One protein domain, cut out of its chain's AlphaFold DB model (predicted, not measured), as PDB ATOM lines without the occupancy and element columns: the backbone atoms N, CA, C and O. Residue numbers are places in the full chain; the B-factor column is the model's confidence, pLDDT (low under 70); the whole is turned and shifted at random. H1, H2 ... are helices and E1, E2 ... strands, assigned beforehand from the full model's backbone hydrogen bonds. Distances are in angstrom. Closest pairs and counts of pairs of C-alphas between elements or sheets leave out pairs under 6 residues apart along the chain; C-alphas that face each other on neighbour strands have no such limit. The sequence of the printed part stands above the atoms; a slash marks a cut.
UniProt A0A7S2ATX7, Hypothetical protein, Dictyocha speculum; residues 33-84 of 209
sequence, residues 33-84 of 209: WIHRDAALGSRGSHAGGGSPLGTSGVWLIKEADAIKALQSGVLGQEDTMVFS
ATOM      1  N   TRP A  33     396.132 321.490 412.300       90.12
ATOM      2  CA  TRP A  33     395.103 321.392 411.277       90.12
ATOM      3  C   TRP A  33     394.383 322.728 411.151       90.12
ATOM      4  O   TRP A  33     393.838 323.246 412.127       90.12
ATOM      5  N   ILE A  34     394.356 323.278 409.942       91.62
ATOM      6  CA  ILE A  34     393.575 324.474 409.635       91.62
ATOM      7  C   ILE A  34     392.633 324.222 408.464       91.62
ATOM      8  O   ILE A  34     392.922 323.404 407.588       91.62
ATOM      9  N   HIS A  35     391.526 324.956 408.428       91.69
ATOM     10  CA  HIS A  35     390.645 325.002 407.268       91.69
ATOM     11  C   HIS A  35     390.099 326.403 407.007       91.69
ATOM     12  O   HIS A  35     390.164 327.278 407.870       91.69
ATOM     13  N   ARG A  36     389.515 326.597 405.823       93.50
ATOM     14  CA  ARG A  36     388.854 327.855 405.419       93.50
ATOM     15  C   ARG A  36     387.352 327.733 405.138       93.50
ATOM     16  O   ARG A  36     386.727 328.695 404.707       93.50
ATOM     17  N   ASP A  37     386.754 326.562 405.374       90.94
ATOM     18  CA  ASP A  37     385.302 326.398 405.228       90.94
ATOM     19  C   ASP A  37     384.540 327.253 406.260       90.94
ATOM     20  O   ASP A  37     384.535 326.965 407.460       90.94
ATOM     21  N   ALA A  38     383.875 328.307 405.778       91.38
ATOM     22  CA  ALA A  38     383.142 329.251 406.616       91.38
ATOM     23  C   ALA A  38     381.867 328.660 407.234       91.38
ATOM     24  O   ALA A  38     381.462 329.066 408.327       91.38
ATOM     25  N   ALA A  39     381.222 327.697 406.568       93.44
ATOM     26  CA  ALA A  39     380.018 327.060 407.087       93.44
ATOM     27  C   ALA A  39     380.355 326.168 408.288       93.44
ATOM     28  O   ALA A  39     379.640 326.186 409.293       93.44
ATOM     29  N   LEU A  40     381.466 325.439 408.218       93.44
ATOM     30  CA  LEU A  40     382.036 324.669 409.312       93.44
ATOM     31  C   LEU A  40     382.548 325.599 410.418       93.44
ATOM     32  O   LEU A  40     382.147 325.432 411.569       93.44
ATOM     33  N   GLY A  41     383.322 326.626 410.058       91.62
ATOM     34  CA  GLY A  41     383.865 327.617 410.991       91.62
ATOM     35  C   GLY A  41     382.792 328.330 411.818       91.62
ATOM     36  O   GLY A  41     382.941 328.522 413.026       91.62
ATOM     37  N   SER A  42     381.643 328.639 411.207       92.19
ATOM     38  CA  SER A  42     380.508 329.284 411.888       92.19
ATOM     39  C   SER A  42     379.861 328.436 412.992       92.19
ATOM     40  O   SER A  42     379.134 328.973 413.828       92.19
ATOM     41  N   ARG A  43     380.132 327.122 413.036       93.06
ATOM     42  CA  ARG A  43     379.662 326.234 414.114       93.06
ATOM     43  C   ARG A  43     380.429 326.453 415.420       93.06
ATOM     44  O   ARG A  43     379.899 326.142 416.485       93.06
ATOM     45  N   GLY A  44     381.644 326.996 415.338       89.62
ATOM     46  CA  GLY A  44     382.521 327.264 416.473       89.62
ATOM     47  C   GLY A  44     383.225 326.026 417.039       89.62
ATOM     48  O   GLY A  44     382.923 324.878 416.698       89.62
ATOM     49  N   SER A  45     384.163 326.276 417.955       88.25
ATOM     50  CA  SER A  45     385.097 325.279 418.497       88.25
ATOM     51  C   SER A  45     384.407 324.100 419.189       88.25
ATOM     52  O   SER A  45     384.807 322.954 419.017       88.25
ATOM     53  N   HIS A  46     383.310 324.361 419.898       88.25
ATOM     54  CA  HIS A  46     382.573 323.360 420.674       88.25
ATOM     55  C   HIS A  46     381.764 322.382 419.807       88.25
ATOM     56  O   HIS A  46     381.324 321.341 420.291       88.25
ATOM     57  N   ALA A  47     381.541 322.715 418.534       89.88
ATOM     58  CA  ALA A  47     380.786 321.898 417.588       89.88
ATOM     59  C   ALA A  47     381.678 321.287 416.491       89.88
ATOM     60  O   ALA A  47     381.164 320.847 415.458       89.88
ATOM     61  N   GLY A  48     383.000 321.275 416.701       91.25
ATOM     62  CA  GLY A  48     383.982 320.756 415.746       91.25
ATOM     63  C   GLY A  48     384.228 321.676 414.547       91.25
ATOM     64  O   GLY A  48     384.716 321.216 413.524       91.25
ATOM     65  N   GLY A  49     383.857 322.959 414.649       92.19
ATOM     66  CA  GLY A  49     384.118 323.979 413.627       92.19
ATOM     67  C   GLY A  49     385.463 324.692 413.776       92.19
ATOM     68  O   GLY A  49     385.812 325.513 412.939       92.19
ATOM     69  N   GLY A  50     386.200 324.408 414.853       92.56
ATOM     70  CA  GLY A  50     387.473 325.057 415.146       92.56
ATOM     71  C   GLY A  50     387.361 326.470 415.732       92.56
ATOM     72  O   GLY A  50     386.274 327.012 415.950       92.56
ATOM     73  N   SER A  51     388.520 327.050 416.027       92.81
ATOM     74  CA  SER A  51     388.695 328.400 416.569       92.81
ATOM     75  C   SER A  51     389.265 329.320 415.487       92.81
ATOM     76  O   SER A  51     390.182 328.905 414.782       92.81
ATOM     77  N   PRO A  52     388.766 330.556 415.328       88.00
ATOM     78  CA  PRO A  52     389.258 331.461 414.293       88.00
ATOM     79  C   PRO A  52     390.726 331.840 414.530       88.00
ATOM     80  O   PRO A  52     391.126 332.143 415.655       88.00
ATOM     81  N   LEU A  53     391.518 331.849 413.459       80.50
ATOM     82  CA  LEU A  53     392.906 332.293 413.447       80.50
ATOM     83  C   LEU A  53     392.969 333.735 412.921       80.50
ATOM     84  O   LEU A  53     393.162 333.976 411.732       80.50
ATOM     85  N   GLY A  54     392.770 334.705 413.814       80.50
ATOM     86  CA  GLY A  54     392.679 336.119 413.438       80.50
ATOM     87  C   GLY A  54     391.419 336.423 412.616       80.50
ATOM     88  O   GLY A  54     390.338 335.919 412.919       80.50
ATOM     89  N   THR A  55     391.548 337.268 411.590       77.19
ATOM     90  CA  THR A  55     390.432 337.758 410.751       77.19
ATOM     91  C   THR A  55     390.437 337.205 409.323       77.19
ATOM     92  O   THR A  55     389.578 337.569 408.524       77.19
ATOM     93  N   SER A  56     391.363 336.303 408.994       73.44
ATOM     94  CA  SER A  56     391.622 335.812 407.630       73.44
ATOM     95  C   SER A  56     390.598 334.799 407.101       73.44
ATOM     96  O   SER A  56     390.767 334.277 406.002       73.44
ATOM     97  N   GLY A  57     389.547 334.487 407.866       80.62
ATOM     98  CA  GLY A  57     388.606 333.421 407.505       80.62
ATOM     99  C   GLY A  57     389.266 332.039 407.507       80.62
ATOM    100  O   GLY A  57     388.926 331.187 406.691       80.62
ATOM    101  N   VAL A  58     390.237 331.834 408.396       85.94
ATOM    102  CA  VAL A  58     390.897 330.550 408.635       85.94
ATOM    103  C   VAL A  58     390.593 330.111 410.062       85.94
ATOM    104  O   VAL A  58     390.575 330.933 410.979       85.94
ATOM    105  N   TRP A  59     390.363 328.817 410.260       91.38
ATOM    106  CA  TRP A  59     390.072 328.220 411.559       91.38
ATOM    107  C   TRP A  59     391.086 327.132 411.891       91.38
ATOM    108  O   TRP A  59     391.411 326.304 411.045       91.38
ATOM    109  N   LEU A  60     391.553 327.127 413.137       91.12
ATOM    110  CA  LEU A  60     392.289 326.033 413.755       91.12
ATOM    111  C   LEU A  60     391.291 324.974 414.226       91.12
ATOM    112  O   LEU A  60     390.437 325.261 415.064       91.12
ATOM    113  N   ILE A  61     391.397 323.754 413.714       93.56
ATOM    114  CA  ILE A  61     390.495 322.641 414.033       93.56
ATOM    115  C   ILE A  61     391.276 321.517 414.715       93.56
ATOM    116  O   ILE A  61     392.463 321.342 414.457       93.56
ATOM    117  N   LYS A  62     390.622 320.752 415.597       93.62
ATOM    118  CA  LYS A  62     391.244 319.575 416.217       93.62
ATOM    119  C   LYS A  62     391.387 318.443 415.204       93.62
ATOM    120  O   LYS A  62     390.491 318.264 414.376       93.62
ATOM    121  N   GLU A  63     392.437 317.630 415.302       93.56
ATOM    122  CA  GLU A  63     392.692 316.521 414.364       93.56
ATOM    123  C   GLU A  63     391.470 315.598 414.237       93.56
ATOM    124  O   GLU A  63     391.005 315.300 413.135       93.56
ATOM    125  N   ALA A  64     390.900 315.183 415.371       93.81
ATOM    126  CA  ALA A  64     389.757 314.272 415.392       93.81
ATOM    127  C   ALA A  64     388.524 314.848 414.671       93.81
ATOM    128  O   ALA A  64     387.826 314.126 413.950       93.81
ATOM    129  N   ASP A  65     388.268 316.147 414.839       95.38
ATOM    130  CA  ASP A  65     387.147 316.833 414.199       95.38
ATOM    131  C   ASP A  65     387.408 317.056 412.708       95.38
ATOM    132  O   ASP A  65     386.511 316.828 411.893       95.38
ATOM    133  N   ALA A  66     388.643 317.402 412.333       93.31
ATOM    134  CA  ALA A  66     389.057 317.551 410.942       93.31
ATOM    135  C   ALA A  66     388.907 316.235 410.170       93.31
ATOM    136  O   ALA A  66     388.256 316.196 409.125       93.31
ATOM    137  N   ILE A  67     389.422 315.128 410.716       94.50
ATOM    138  CA  ILE A  67     389.303 313.796 410.108       94.50
ATOM    139  C   ILE A  67     387.830 313.411 409.948       94.50
ATOM    140  O   ILE A  67     387.427 312.928 408.888       94.50
ATOM    141  N   LYS A  68     386.999 313.655 410.965       96.12
ATOM    142  CA  LYS A  68     385.560 313.374 410.902       96.12
ATOM    143  C   LYS A  68     384.853 314.227 409.844       96.12
ATOM    144  O   LYS A  68     383.989 313.721 409.121       96.12
ATOM    145  N   ALA A  69     385.196 315.508 409.737       95.50
ATOM    146  CA  ALA A  69     384.624 316.419 408.751       95.50
ATOM    147  C   ALA A  69     385.025 316.026 407.317       95.50
ATOM    148  O   ALA A  69     384.161 315.972 406.441       95.50
ATOM    149  N   LEU A  70     386.288 315.640 407.108       93.44
ATOM    150  CA  LEU A  70     386.795 315.120 405.834       93.44
ATOM    151  C   LEU A  70     386.100 313.808 405.444       93.44
ATOM    152  O   LEU A  70     385.610 313.661 404.327       93.44
ATOM    153  N   GLN A  71     385.998 312.854 406.373       95.25
ATOM    154  CA  GLN A  71     385.358 311.555 406.121       95.25
ATOM    155  C   GLN A  71     383.859 311.672 405.827       95.25
ATOM    156  O   GLN A  71     383.310 310.858 405.085       95.25
ATOM    157  N   SER A  72     383.188 312.663 406.415       95.12
ATOM    158  CA  SER A  72     381.767 312.931 406.166       95.12
ATOM    159  C   SER A  72     381.510 313.782 404.920       95.12
ATOM    160  O   SER A  72     380.350 313.944 404.543       95.12
ATOM    161  N   GLY A  73     382.559 314.312 404.280       93.56
ATOM    162  CA  GLY A  73     382.451 315.216 403.133       93.56
ATOM    163  C   GLY A  73     381.923 316.609 403.486       93.56
ATOM    164  O   GLY A  73     381.535 317.353 402.594       93.56
ATOM    165  N   VAL A  74     381.870 316.952 404.778       94.44
ATOM    166  CA  VAL A  74     381.510 318.302 405.242       94.44
ATOM    167  C   VAL A  74     382.655 319.276 404.995       94.44
ATOM    168  O   VAL A  74     382.395 320.444 404.746       94.44
ATOM    169  N   LEU A  75     383.895 318.796 405.082       93.69
ATOM    170  CA  LEU A  75     385.101 319.566 404.807       93.69
ATOM    171  C   LEU A  75     385.771 319.016 403.543       93.69
ATOM    172  O   LEU A  75     386.014 317.810 403.453       93.69
ATOM    173  N   GLY A  76     386.053 319.896 402.582       85.44
ATOM    174  CA  GLY A  76     386.820 319.577 401.378       85.44
ATOM    175  C   GLY A  76     388.309 319.394 401.681       85.44
ATOM    176  O   GLY A  76     388.864 320.039 402.575       85.44
ATOM    177  N   GLN A  77     388.981 318.522 400.926       86.56
ATOM    178  CA  GLN A  77     390.435 318.340 401.061       86.56
ATOM    179  C   GLN A  77     391.184 319.600 400.607       86.56
ATOM    180  O   GLN A  77     392.182 319.979 401.208       86.56
ATOM    181  N   GLU A  78     390.657 320.268 399.586       83.50
ATOM    182  CA  GLU A  78     391.108 321.536 399.016       83.50
ATOM    183  C   GLU A  78     391.006 322.725 399.979       83.50
ATOM    184  O   GLU A  78     391.692 323.730 399.797       83.50
ATOM    185  N   ASP A  79     390.175 322.601 401.013       82.62
ATOM    186  CA  ASP A  79     389.954 323.633 402.023       82.62
ATOM    187  C   ASP A  79     390.660 323.323 403.346       82.62
ATOM    188  O   ASP A  79     390.441 324.038 404.325       82.62
ATOM    189  N   THR A  80     391.508 322.287 403.377       84.00
ATOM    190  CA  THR A  80     392.215 321.809 404.573       84.00
ATOM    191  C   THR A  80     393.727 321.836 404.378       84.00
ATOM    192  O   THR A  80     394.239 321.417 403.342       84.00
ATOM    193  N   MET A  81     394.465 322.255 405.405       85.06
ATOM    194  CA  MET A  81     395.926 322.179 405.433       85.06
ATOM    195  C   MET A  81     396.417 321.599 406.760       85.06
ATOM    196  O   MET A  81     395.844 321.863 407.818       85.06
ATOM    197  N   VAL A  82     397.485 320.802 406.685       82.50
ATOM    198  CA  VAL A  82     398.091 320.120 407.832       82.50
ATOM    199  C   VAL A  82     399.572 320.459 407.897       82.50
ATOM    200  O   VAL A  82     400.301 320.241 406.930       82.50
ATOM    201  N   PHE A  83     400.030 320.952 409.044       78.75
ATOM    202  CA  PHE A  83     401.437 321.260 409.286       78.75
ATOM    203  C   PHE A  83     402.033 320.263 410.272       78.75
ATOM    204  O   PHE A  83     401.513 320.083 411.370       78.75
ATOM    205  N   SER A  84     403.148 319.635 409.896       76.06
ATOM    206  CA  SER A  84     403.840 318.620 410.706       76.06
ATOM    207  C   SER A  84     404.985 319.161 411.559       76.06
ATOM    208  O   SER A  84     405.829 318.392 412.017       76.06
TER     209      SER A  84
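AT A GLANCE: This is residues 33 to 84 of the 209 residues of the protein "Hypothetical protein" of Dictyocha speculum (UniProt A0A7S2ATX7). A small sheet of three short strands has helix H2 over one face, and the short helix H1 grazes the sheet. A long loop, residues 42 to 58, joins H1 to E2, and its residues 51 to 52 pair with residues 59 to 60 of E2. The printed part has 52 residues, in the order E1 H1 E2 H2 E3; the sheet runs E2 E1 E3, all antiparallel. The class is mixed, helices and strands, with 24 residues, under half, in named elements. The whole is compact, radius of gyration of the C-alphas 9.5 A, spanning 27 by 24 by 16 A.

IN THESE COORDINATES: E1, residues 33 to 35, begins at C-alpha 33 (395.103, 321.392, 411.277). E2 is residues 59 to 61. E3, residues 80 to 83, is 10.4 A long and ends at C-alpha 83 (401.437, 321.260, 409.286). H2, residues 63 to 72, is 14.1 A long. H1 is residues 38 to 41.

HOW THE PARTS SIT: E1 is antiparallel to E3 at 152 degrees, with N 34 and O 81 at 3.0 A, and to E2 at 138 degrees, with N 59 and O 35 at 2.8 A, both within hydrogen-bond range. H2 is on the sheet at a height of 10.3 A, giving two layers, a helix on one face of a sheet. It lies over E1, and only just not over E3, on which 2 of its C-alphas fall. It runs only just along the strands, at 29 degrees to E1 on the local plane; the closest C-alphas of H2 and E1 are those of Glu 63 and Trp 33, 6.3 A apart. E2, H2 and E3 form a split strand-helix-strand unit, two strands running the same way with E1 between them, and its crossover is right-handed. H1 only grazes the sheet; the closest C-alphas of H1 and E2 are those of Gly 41 and Trp 59, 6.3 A apart. H1 and H2 are apart. In H2 every O i to N i+4 pair is within hydrogen-bond range; H1 is too short for such a pair.

THE WHOLE: The farthest C-alphas, of Thr 55 and Gln 71, are 27.1 A apart. The printed part has no cut. The link from H1 to E2 is long. Mean pLDDT of the printed part is 89.3, and no printed residue is under 70.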